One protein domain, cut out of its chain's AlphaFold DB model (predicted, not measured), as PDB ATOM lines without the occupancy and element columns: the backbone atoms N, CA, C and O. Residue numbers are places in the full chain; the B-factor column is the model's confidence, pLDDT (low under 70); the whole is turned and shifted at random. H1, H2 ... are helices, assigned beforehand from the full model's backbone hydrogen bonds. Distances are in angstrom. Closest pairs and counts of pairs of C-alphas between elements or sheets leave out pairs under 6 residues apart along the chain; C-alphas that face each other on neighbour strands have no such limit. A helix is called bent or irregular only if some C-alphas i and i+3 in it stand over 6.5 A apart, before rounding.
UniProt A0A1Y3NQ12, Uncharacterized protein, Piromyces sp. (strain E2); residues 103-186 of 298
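Overview. This is residues 103 to 186 of the 298 residues of an uncharacterized protein of Piromyces sp. (strain E2) (UniProt A0A1Y3NQ12). Two helices side by side, H1 and H4, run opposite ways, and a helical hairpin, H2 and H3, joins them where H2 meets the first residue of H4. Residues 161 to 170 make a loop that folds back from H3 to H4, and a long stretch, residues 103 to 120, comes before H1. The printed part has 84 residues with four named helices, H1 to H4 along the chain, and no named strand; the class is all helix. It is compact, with a radius of gyration of the C-alphas of 12.3 A and spans of 38 by 32 by 21 A.

Along the chain. H1, the longest helix, holds residues 121 to 134 and measures 19.8 A, from C-alpha 121 at (184.909, 171.212, 222.797). H4, residues 171 to 183, measures 16.9 A and ends with C-alpha 183 at (185.610, 176.933, 223.339). H2, residues 139 to 149, measures 15.0 A. H3, residues 151 to 160, measures 14.6 A and is irregular: C-alphas 152 and 155 are 7.6 A apart.

Arrangement. H1, H2 and H4 form a bundle, three helices at shallow tilts to each other. H1 touches H4 at 19 degrees, opposite ways; their closest C-alphas, Pro 122 and Val 183, are 5.5 A apart. H1 and H2 are close but not clearly touching, the closest C-alphas, Phe 132 and Lys 142, being 7.0 A apart. H4 touches H2 with residue 171 alone, its C-alpha 5.5 A from that of Asn 143; the tilt of 34 degrees is only just shallow. H2 and H3 form a helical hairpin and touch at a steep tilt of 42 degrees, with the C-alphas of Ser 147 and Tyr 154 closest, 6.5 A apart. H3 and H4 are close but not clearly touching; H1 and H3 are apart. In H1, H2 and H4 every O i to N i+4 pair is within hydrogen-bond range; in H3, 4 of 6 are.

Size, cuts and confidence. The C-alphas farthest apart, Asn 103 and Leu 186, are 39.8 A apart. The printed part has no cut, and no link between its helices is long. Confidence is low, under 70, at residues 103 to 109 and 184 to 186.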
ATOM      1  N   ASN A 103     205.945 152.213 217.290       41.81
ATOM      2  CA  ASN A 103     204.624 151.611 217.419       41.81
ATOM      3  C   ASN A 103     203.705 152.485 218.312       41.81
ATOM      4  O   ASN A 103     203.507 152.200 219.488       41.81
ATOM      5  N   PHE A 104     203.173 153.596 217.784       48.94
ATOM      6  CA  PHE A 104     202.343 154.552 218.540       48.94
ATOM      7  C   PHE A 104     200.896 154.082 218.771       48.94
ATOM      8  O   PHE A 104     200.171 154.702 219.551       48.94
ATOM      9  N   ARG A 105     200.453 152.989 218.128       44.94
ATOM     10  CA  ARG A 105     199.076 152.472 218.271       44.94
ATOM     11  C   ARG A 105     198.765 151.909 219.659       44.94
ATOM     12  O   ARG A 105     197.594 151.850 220.013       44.94
ATOM     13  N   GLU A 106     199.771 151.536 220.447       47.19
ATOM     14  CA  GLU A 106     199.575 150.940 221.780       47.19
ATOM     15  C   GLU A 106     199.615 151.958 222.934       47.19
ATOM     16  O   GLU A 106     199.465 151.584 224.094       47.19
ATOM     17  N   ILE A 107     199.826 153.248 222.650       54.16
ATOM     18  CA  ILE A 107     200.301 154.192 223.675       54.16
ATOM     19  C   ILE A 107     199.184 155.042 224.299       54.16
ATOM     20  O   ILE A 107     199.353 155.509 225.427       54.16
ATOM     21  N   PHE A 108     198.037 155.232 223.635       63.94
ATOM     22  CA  PHE A 108     197.027 156.191 224.099       63.94
ATOM     23  C   PHE A 108     195.844 155.528 224.822       63.94
ATOM     24  O   PHE A 108     195.280 154.553 224.323       63.94
ATOM     25  N   PRO A 109     195.418 156.060 225.986       66.12
ATOM     26  CA  PRO A 109     194.177 155.631 226.624       66.12
ATOM     27  C   PRO A 109     192.988 155.863 225.682       66.12
ATOM     28  O   PRO A 109     193.035 156.766 224.851       66.12
ATOM     29  N   ASN A 110     191.924 155.063 225.829       74.12
ATOM     30  CA  ASN A 110     190.720 155.088 224.986       74.12
ATOM     31  C   ASN A 110     189.935 156.410 225.143       74.12
ATOM     32  O   ASN A 110     188.914 156.478 225.828       74.12
ATOM     33  N   ILE A 111     190.469 157.483 224.566       83.25
ATOM     34  CA  ILE A 111     189.874 158.812 224.505       83.25
ATOM     35  C   ILE A 111     189.186 158.918 223.154       83.25
ATOM     36  O   ILE A 111     189.806 158.736 222.112       83.25
ATOM     37  N   SER A 112     187.896 159.228 223.167       85.62
ATOM     38  CA  SER A 112     187.163 159.443 221.926       85.62
ATOM     39  C   SER A 112     187.688 160.685 221.189       85.62
ATOM     40  O   SER A 112     187.961 161.701 221.838       85.62
ATOM     41  N   PRO A 113     187.797 160.638 219.847       90.75
ATOM     42  CA  PRO A 113     188.058 161.824 219.042       90.75
ATOM     43  C   PRO A 113     187.022 162.926 219.290       90.75
ATOM     44  O   PRO A 113     185.881 162.649 219.670       90.75
ATOM     45  N   TYR A 114     187.408 164.175 219.037       89.38
ATOM     46  CA  TYR A 114     186.491 165.312 219.052       89.38
ATOM     47  C   TYR A 114     185.337 165.085 218.063       89.38
ATOM     48  O   TYR A 114     185.569 164.767 216.896       89.38
ATOM     49  N   SER A 115     184.091 165.250 218.520       85.94
ATOM     50  CA  SER A 115     182.913 164.920 217.703       85.94
ATOM     51  C   SER A 115     182.590 165.956 216.622       85.94
ATOM     52  O   SER A 115     181.732 165.707 215.777       85.94
ATOM     53  N   GLY A 116     183.225 167.132 216.671       84.69
ATOM     54  CA  GLY A 116     182.872 168.290 215.845       84.69
ATOM     55  C   GLY A 116     181.839 169.219 216.488       84.69
ATOM     56  O   GLY A 116     181.663 170.357 216.050       84.69
ATOM     57  N   ASN A 117     181.161 168.788 217.553       84.62
ATOM     58  CA  ASN A 117     180.129 169.589 218.198       84.62
ATOM     59  C   ASN A 117     180.731 170.609 219.176       84.62
ATOM     60  O   ASN A 117     181.152 170.256 220.263       84.62
ATOM     61  N   ARG A 118     180.634 171.914 218.900       82.56
ATOM     62  CA  ARG A 118     181.184 172.960 219.796       82.56
ATOM     63  C   ARG A 118     180.792 172.849 221.277       82.56
ATOM     64  O   ARG A 118     181.515 173.363 222.127       82.56
ATOM     65  N   SER A 119     179.659 172.224 221.605       84.25
ATOM     66  CA  SER A 119     179.261 171.999 223.001       84.25
ATOM     67  C   SER A 119     180.168 171.019 223.764       84.25
ATOM     68  O   SER A 119     180.289 171.156 224.981       84.25
ATOM     69  N   ASP A 120     180.846 170.087 223.085       87.69
ATOM     70  CA  ASP A 120     181.772 169.127 223.702       87.69
ATOM     71  C   ASP A 120     183.245 169.585 223.670       87.69
ATOM     72  O   ASP A 120     184.069 169.072 224.434       87.69
ATOM     73  N   ALA A 121     183.567 170.632 222.898       88.44
ATOM     74  CA  ALA A 121     184.909 171.212 222.797       88.44
ATOM     75  C   ALA A 121     185.554 171.555 224.157       88.44
ATOM     76  O   ALA A 121     186.741 171.262 224.342       88.44
ATOM     77  N   PRO A 122     184.835 172.125 225.153       91.19
ATOM     78  CA  PRO A 122     185.422 172.397 226.465       91.19
ATOM     79  C   PRO A 122     185.853 171.114 227.189       91.19
ATOM     80  O   PRO A 122     186.909 171.085 227.830       91.19
ATOM     81  N   GLN A 123     185.046 170.055 227.077       90.56
ATOM     82  CA  GLN A 123     185.302 168.755 227.692       90.56
ATOM     83  C   GLN A 123     186.480 168.061 227.000       90.56
ATOM     84  O   GLN A 123     187.388 167.586 227.684       90.56
ATOM     85  N   PHE A 124     186.517 168.080 225.664       93.06
ATOM     86  CA  PHE A 124     187.626 167.552 224.870       93.06
ATOM     87  C   PHE A 124     188.956 168.210 225.260       93.06
ATOM     88  O   PHE A 124     189.877 167.526 225.705       93.06
ATOM     89  N   VAL A 125     189.032 169.548 225.237       93.31
ATOM     90  CA  VAL A 125     190.245 170.292 225.626       93.31
ATOM     91  C   VAL A 125     190.691 169.946 227.049       93.31
ATOM     92  O   VAL A 125     191.889 169.844 227.316       93.31
ATOM     93  N   LYS A 126     189.750 169.769 227.982       92.88
ATOM     94  CA  LYS A 126     190.058 169.392 229.367       92.88
ATOM     95  C   LYS A 126     190.670 167.992 229.454       92.88
ATOM     96  O   LYS A 126     191.649 167.821 230.180       92.88
ATOM     97  N   ILE A 127     190.113 167.018 228.734       92.75
ATOM     98  CA  ILE A 127     190.604 165.633 228.703       92.75
ATOM     99  C   ILE A 127     192.002 165.579 228.084       92.75
ATOM    100  O   ILE A 127     192.917 165.051 228.713       92.75
ATOM    101  N   VAL A 128     192.192 166.194 226.913       92.75
ATOM    102  CA  VAL A 128     193.486 166.205 226.211       92.75
ATOM    103  C   VAL A 128     194.555 166.933 227.022       92.75
ATOM    104  O   VAL A 128     195.659 166.423 227.189       92.75
ATOM    105  N   ARG A 129     194.227 168.086 227.623       94.44
ATOM    106  CA  ARG A 129     195.172 168.806 228.490       94.44
ATOM    107  C   ARG A 129     195.579 167.961 229.697       94.44
ATOM    108  O   ARG A 129     196.757 167.925 230.035       94.44
ATOM    109  N   LYS A 130     194.626 167.270 230.332       91.69
ATOM    110  CA  LYS A 130     194.927 166.367 231.449       91.69
ATOM    111  C   LYS A 130     195.813 165.209 230.994       91.69
ATOM    112  O   LYS A 130     196.749 164.875 231.715       91.69
ATOM    113  N   LEU A 131     195.558 164.631 229.817       90.75
ATOM    114  CA  LEU A 131     196.425 163.607 229.236       90.75
ATOM    115  C   LEU A 131     197.850 164.145 229.100       90.75
ATOM    116  O   LEU A 131     198.743 163.600 229.729       90.75
ATOM    117  N   PHE A 132     198.045 165.262 228.395       92.31
ATOM    118  CA  PHE A 132     199.377 165.821 228.130       92.31
ATOM    119  C   PHE A 132     200.154 166.173 229.402       92.31
ATOM    120  O   PHE A 132     201.377 166.099 229.404       92.31
ATOM    121  N   GLN A 133     199.452 166.536 230.478       89.56
ATOM    122  CA  GLN A 133     200.046 166.824 231.785       89.56
ATOM    123  C   GLN A 133     200.391 165.574 232.602       89.56
ATOM    124  O   GLN A 133     201.290 165.626 233.433       89.56
ATOM    125  N   THR A 134     199.641 164.482 232.432       86.56
ATOM    126  CA  THR A 134     199.795 163.255 233.239       86.56
ATOM    127  C   THR A 134     200.616 162.179 232.537       86.56
ATOM    128  O   THR A 134     201.164 161.299 233.193       86.56
ATOM    129  N   SER A 135     200.726 162.258 231.214       84.31
ATOM    130  CA  SER A 135     201.587 161.416 230.394       84.31
ATOM    131  C   SER A 135     203.002 161.983 230.301       84.31
ATOM    132  O   SER A 135     203.168 163.197 230.205       84.31
ATOM    133  N   ASN A 136     204.007 161.118 230.179       86.06
ATOM    134  CA  ASN A 136     205.375 161.517 229.831       86.06
ATOM    135  C   ASN A 136     205.593 161.566 228.301       86.06
ATOM    136  O   ASN A 136     206.625 161.121 227.804       86.06
ATOM    137  N   TYR A 137     204.584 162.013 227.544       87.31
ATOM    138  CA  TYR A 137     204.666 162.059 226.084       87.31
ATOM    139  C   TYR A 137     205.533 163.223 225.611       87.31
ATOM    140  O   TYR A 137     205.408 164.344 226.114       87.31
ATOM    141  N   ASN A 138     206.375 162.966 224.613       89.06
ATOM    142  CA  ASN A 138     207.106 164.016 223.912       89.06
ATOM    143  C   ASN A 138     206.187 164.778 222.933       89.06
ATOM    144  O   ASN A 138     205.030 164.409 222.712       89.06
ATOM    145  N   ASP A 139     206.698 165.860 222.346       89.06
ATOM    146  CA  ASP A 139     205.902 166.718 221.459       89.06
ATOM    147  C   ASP A 139     205.444 165.982 220.187       89.06
ATOM    148  O   ASP A 139     204.326 166.202 219.723       89.06
ATOM    149  N   GLU A 140     206.240 165.049 219.660       87.56
ATOM    150  CA  GLU A 140     205.862 164.213 218.509       87.56
ATOM    151  C   GLU A 140     204.677 163.296 218.833       87.56
ATOM    152  O   GLU A 140     203.701 163.254 218.087       87.56
ATOM    153  N   GLN A 141     204.711 162.621 219.985       87.44
ATOM    154  CA  GLN A 141     203.629 161.769 220.482       87.44
ATOM    155  C   GLN A 141     202.344 162.561 220.707       87.44
ATOM    156  O   GLN A 141     201.258 162.112 220.343       87.44
ATOM    157  N   LYS A 142     202.455 163.757 221.289       90.44
ATOM    158  CA  LYS A 142     201.309 164.647 221.495       90.44
ATOM    159  C   LYS A 142     200.739 165.146 220.169       90.44
ATOM    160  O   LYS A 142     199.524 165.134 220.002       90.44
ATOM    161  N   ASN A 143     201.582 165.532 219.214       90.25
ATOM    162  CA  ASN A 143     201.137 165.943 217.880       90.25
ATOM    163  C   ASN A 143     200.488 164.786 217.111       90.25
ATOM    164  O   ASN A 143     199.466 164.984 216.455       90.25
ATOM    165  N   PHE A 144     201.015 163.569 217.234       89.00
ATOM    166  CA  PHE A 144     200.383 162.375 216.675       89.00
ATOM    167  C   PHE A 144     199.025 162.079 217.333       89.00
ATOM    168  O   PHE A 144     198.052 161.724 216.665       89.00
ATOM    169  N   PHE A 145     198.910 162.273 218.650       91.19
ATOM    170  CA  PHE A 145     197.619 162.181 219.326       91.19
ATOM    171  C   PHE A 145     196.627 163.214 218.768       91.19
ATOM    172  O   PHE A 145     195.505 162.860 218.416       91.19
ATOM    173  N   LEU A 146     197.032 164.482 218.625       91.88
ATOM    174  CA  LEU A 146     196.163 165.518 218.057       91.88
ATOM    175  C   LEU A 146     195.762 165.194 216.611       91.88
ATOM    176  O   LEU A 146     194.582 165.286 216.285       91.88
ATOM    177  N   SER A 147     196.687 164.740 215.760       89.88
ATOM    178  CA  SER A 147     196.369 164.416 214.360       89.88
ATOM    179  C   SER A 147     195.319 163.310 214.224       89.88
ATOM    180  O   SER A 147     194.548 163.310 213.270       89.88
ATOM    181  N   THR A 148     195.240 162.401 215.194       88.25
ATOM    182  CA  THR A 148     194.288 161.282 215.192       88.25
ATOM    183  C   THR A 148     192.987 161.580 215.946       88.25
ATOM    184  O   THR A 148     191.962 160.965 215.656       88.25
ATOM    185  N   HIS A 149     192.988 162.538 216.880       91.19
ATOM    186  CA  HIS A 149     191.858 162.794 217.787       91.19
ATOM    187  C   HIS A 149     191.129 164.124 217.540       91.19
ATOM    188  O   HIS A 149     190.149 164.410 218.227       91.19
ATOM    189  N   MET A 150     191.542 164.924 216.551       88.81
ATOM    190  CA  MET A 150     190.831 166.155 216.155       88.81
ATOM    191  C   MET A 150     189.540 165.902 215.354       88.81
ATOM    192  O   MET A 150     188.753 166.829 215.157       88.81
ATOM    193  N   GLY A 151     189.287 164.659 214.928       86.12
ATOM    194  CA  GLY A 151     188.031 164.261 214.287       86.12
ATOM    195  C   GLY A 151     187.721 165.082 213.033       86.12
ATOM    196  O   GLY A 151     188.550 165.180 212.128       86.12
ATOM    197  N   SER A 152     186.535 165.698 212.984       83.88
ATOM    198  CA  SER A 152     186.112 166.541 211.854       83.88
ATOM    199  C   SER A 152     186.966 167.800 211.665       83.88
ATOM    200  O   SER A 152     186.978 168.368 210.577       83.88
ATOM    201  N   GLU A 153     187.695 168.229 212.697       87.06
ATOM    202  CA  GLU A 153     188.568 169.407 212.658       87.06
ATOM    203  C   GLU A 153     190.020 169.054 212.302       87.06
ATOM    204  O   GLU A 153     190.933 169.849 212.529       87.06
ATOM    205  N   TYR A 154     190.259 167.875 211.711       84.81
ATOM    206  CA  TYR A 154     191.584 167.480 211.228       84.81
ATOM    207  C   TYR A 154     192.203 168.537 210.304       84.81
ATOM    208  O   TYR A 154     193.345 168.928 210.509       84.81
ATOM    209  N   ASN A 155     191.442 169.062 209.338       82.56
ATOM    210  CA  ASN A 155     191.946 170.083 208.410       82.56
ATOM    211  C   ASN A 155     192.317 171.386 209.132       82.56
ATOM    212  O   ASN A 155     193.291 172.044 208.773       82.56
ATOM    213  N   TRP A 156     191.557 171.755 210.169       88.81
ATOM    214  CA  TRP A 156     191.897 172.900 211.008       88.81
ATOM    215  C   TRP A 156     193.211 172.649 211.752       88.81
ATOM    216  O   TRP A 156     194.073 173.526 211.781       88.81
ATOM    217  N   TYR A 157     193.396 171.453 212.314       89.25
ATOM    218  CA  TYR A 157     194.646 171.071 212.966       89.25
ATOM    219  C   TYR A 157     195.821 171.070 211.984       89.25
ATOM    220  O   TYR A 157     196.850 171.671 212.279       89.25
ATOM    221  N   ASP A 158     195.660 170.462 210.809       84.75
ATOM    222  CA  ASP A 158     196.712 170.335 209.801       84.75
ATOM    223  C   ASP A 158     197.216 171.699 209.315       84.75
ATOM    224  O   ASP A 158     198.420 171.903 209.168       84.75
ATOM    225  N   PHE A 159     196.306 172.667 209.178       82.19
ATOM    226  CA  PHE A 159     196.647 174.053 208.864       82.19
ATOM    227  C   PHE A 159     197.347 174.774 210.027       82.19
ATOM    228  O   PHE A 159     198.280 175.542 209.812       82.19
ATOM    229  N   ASN A 160     196.905 174.549 211.267       85.62
ATOM    230  CA  ASN A 160     197.378 175.299 212.436       85.62
ATOM    231  C   ASN A 160     198.537 174.632 213.195       85.62
ATOM    232  O   ASN A 160     199.056 175.230 214.138       85.62
ATOM    233  N   LYS A 161     198.966 173.422 212.813       87.00
ATOM    234  CA  LYS A 161     200.138 172.752 213.408       87.00
ATOM    235  C   LYS A 161     201.458 173.436 213.039       87.00
ATOM    236  O   LYS A 161     202.471 173.173 213.678       87.00
ATOM    237  N   VAL A 162     201.443 174.320 212.041       85.12
ATOM    238  CA  VAL A 162     202.568 175.173 211.651       85.12
ATOM    239  C   VAL A 162     202.280 176.647 211.959       85.12
ATOM    240  O   VAL A 162     201.128 177.078 212.066       85.12
ATOM    241  N   ASP A 163     203.322 177.433 212.208       78.75
ATOM    242  CA  ASP A 163     203.223 178.886 212.345       78.75
ATOM    243  C   ASP A 163     203.280 179.598 210.978       78.75
ATOM    244  O   ASP A 163     203.351 178.968 209.924       78.75
ATOM    245  N   ASN A 164     203.223 180.934 210.989       76.25
ATOM    246  CA  ASN A 164     203.237 181.739 209.762       76.25
ATOM    247  C   ASN A 164     204.581 181.687 209.012       76.25
ATOM    248  O   ASN A 164     204.658 182.129 207.868       76.25
ATOM    249  N   GLU A 165     205.634 181.194 209.661       75.00
ATOM    250  CA  GLU A 165     206.979 181.035 209.108       75.00
ATOM    251  C   GLU A 165     207.218 179.592 208.624       75.00
ATOM    252  O   GLU A 165     208.240 179.309 208.002       75.00
ATOM    253  N   GLY A 166     206.251 178.694 208.852       76.56
ATOM    254  CA  GLY A 166     206.309 177.283 208.486       76.56
ATOM    255  C   GLY A 166     206.946 176.383 209.546       76.56
ATOM    256  O   GLY A 166     207.138 175.196 209.283       76.56
ATOM    257  N   ASN A 167     207.259 176.897 210.741       82.25
ATOM    258  CA  ASN A 167     207.807 176.083 211.825       82.25
ATOM    259  C   ASN A 167     206.694 175.289 212.518       82.25
ATOM    260  O   ASN A 167     205.579 175.782 212.697       82.25
ATOM    261  N   SER A 168     206.999 174.068 212.965       84.50
ATOM    262  CA  SER A 168     206.054 173.276 213.759       84.50
ATOM    263  C   SER A 168     205.760 173.971 215.086       84.50
ATOM    264  O   SER A 168     206.671 174.277 215.857       84.50
ATOM    265  N   ARG A 169     204.476 174.164 215.390       89.44
ATOM    266  CA  ARG A 169     204.027 174.641 216.700       89.44
ATOM    267  C   ARG A 169     204.134 173.532 217.737       89.44
ATOM    268  O   ARG A 169     204.071 172.343 217.412       89.44
ATOM    269  N   LYS A 170     204.237 173.931 219.005       93.00
ATOM    270  CA  LYS A 170     204.118 172.988 220.119       93.00
ATOM    271  C   LYS A 170     202.668 172.497 220.239       93.00
ATOM    272  O   LYS A 170     201.748 173.303 220.057       93.00
ATOM    273  N   PRO A 171     202.439 171.221 220.595       92.56
ATOM    274  CA  PRO A 171     201.094 170.662 220.742       92.56
ATOM    275  C   PRO A 171     200.203 171.467 221.699       92.56
ATOM    276  O   PRO A 171     199.007 171.639 221.465       92.56
ATOM    277  N   GLU A 172     200.779 171.997 222.778       92.94
ATOM    278  CA  GLU A 172     200.079 172.827 223.758       92.94
ATOM    279  C   GLU A 172     199.592 174.151 223.161       92.94
ATOM    280  O   GLU A 172     198.484 174.590 223.481       92.94
ATOM    281  N   ASP A 173     200.376 174.763 222.273       92.56
ATOM    282  CA  ASP A 173     200.002 176.006 221.593       92.56
ATOM    283  C   ASP A 173     198.854 175.757 220.614       92.56
ATOM    284  O   ASP A 173     197.892 176.526 220.570       92.56
ATOM    285  N   VAL A 174     198.900 174.632 219.892       93.12
ATOM    286  CA  VAL A 174     197.809 174.197 219.008       93.12
ATOM    287  C   VAL A 174     196.533 173.928 219.813       93.12
ATOM    288  O   VAL A 174     195.452 174.381 219.434       93.12
ATOM    289  N   LEU A 175     196.639 173.265 220.971       93.75
ATOM    290  CA  LEU A 175     195.498 173.008 221.856       93.75
ATOM    291  C   LEU A 175     194.920 174.301 222.464       93.75
ATOM    292  O   LEU A 175     193.707 174.409 222.677       93.75
ATOM    293  N   ASN A 176     195.762 175.298 222.744       92.50
ATOM    294  CA  ASN A 176     195.311 176.616 223.192       92.50
ATOM    295  C   ASN A 176     194.585 177.366 222.072       92.50
ATOM    296  O   ASN A 176     193.493 177.879 222.308       92.50
ATOM    297  N   LEU A 177     195.111 177.335 220.847       89.94
ATOM    298  CA  LEU A 177     194.444 177.917 219.686       89.94
ATOM    299  C   LEU A 177     193.099 177.231 219.402       89.94
ATOM    300  O   LEU A 177     192.110 177.896 219.085       89.94
ATOM    301  N   PHE A 178     193.022 175.913 219.598       90.44
ATOM    302  CA  PHE A 178     191.772 175.165 219.479       90.44
ATOM    303  C   PHE A 178     190.758 175.659 220.516       90.44
ATOM    304  O   PHE A 178     189.614 175.975 220.185       90.44
ATOM    305  N   LYS A 179     191.188 175.815 221.775       89.81
ATOM    306  CA  LYS A 179     190.352 176.388 222.838       89.81
ATOM    307  C   LYS A 179     189.867 177.795 222.466       89.81
ATOM    308  O   LYS A 179     188.683 178.086 222.607       89.81
ATOM    309  N   GLU A 180     190.736 178.659 221.960       84.19
ATOM    310  CA  GLU A 180     190.360 180.009 221.520       84.19
ATOM    311  C   GLU A 180     189.403 180.035 220.324       84.19
ATOM    312  O   GLU A 180     188.697 181.022 220.120       84.19
ATOM    313  N   THR A 181     189.393 178.980 219.515       81.94
ATOM    314  CA  THR A 181     188.591 178.908 218.290       81.94
ATOM    315  C   THR A 181     187.215 178.299 218.544       81.94
ATOM    316  O   THR A 181     186.210 178.794 218.028       81.94
ATOM    317  N   PHE A 182     187.158 177.240 219.354       82.81
ATOM    318  CA  PHE A 182     185.958 176.416 219.514       82.81
ATOM    319  C   PHE A 182     185.333 176.487 220.912       82.81
ATOM    320  O   PHE A 182     184.145 176.203 221.045       82.81
ATOM    321  N   VAL A 183     186.089 176.888 221.942       79.31
ATOM    322  CA  VAL A 183     185.610 176.933 223.339       79.31
ATOM    323  C   VAL A 183     185.297 178.354 223.796       79.31
ATOM    324  O   VAL A 183     184.281 178.584 224.451       79.31
ATOM    325  N   ILE A 184     186.163 179.317 223.484       69.50
ATOM    326  CA  ILE A 184     185.949 180.706 223.887       69.50
ATOM    327  C   ILE A 184     184.840 181.300 223.016       69.50
ATOM    328  O   ILE A 184     184.991 181.456 221.804       69.50
ATOM    329  N   LYS A 185     183.714 181.659 223.643       60.34
ATOM    330  CA  LYS A 185     182.733 182.549 223.019       60.34
ATOM    331  C   LYS A 185     183.366 183.929 222.916       60.34
ATOM    332  O   LYS A 185     183.417 184.655 223.904       60.34
ATOM    333  N   LEU A 186     183.861 184.260 221.732       57.34
ATOM    334  CA  LEU A 186     184.309 185.611 221.430       57.34
ATOM    335  C   LEU A 186     183.124 186.568 221.548       57.34
ATOM    336  O   LEU A 186     182.007 186.265 221.117       57.34
TER     337      LEU A 186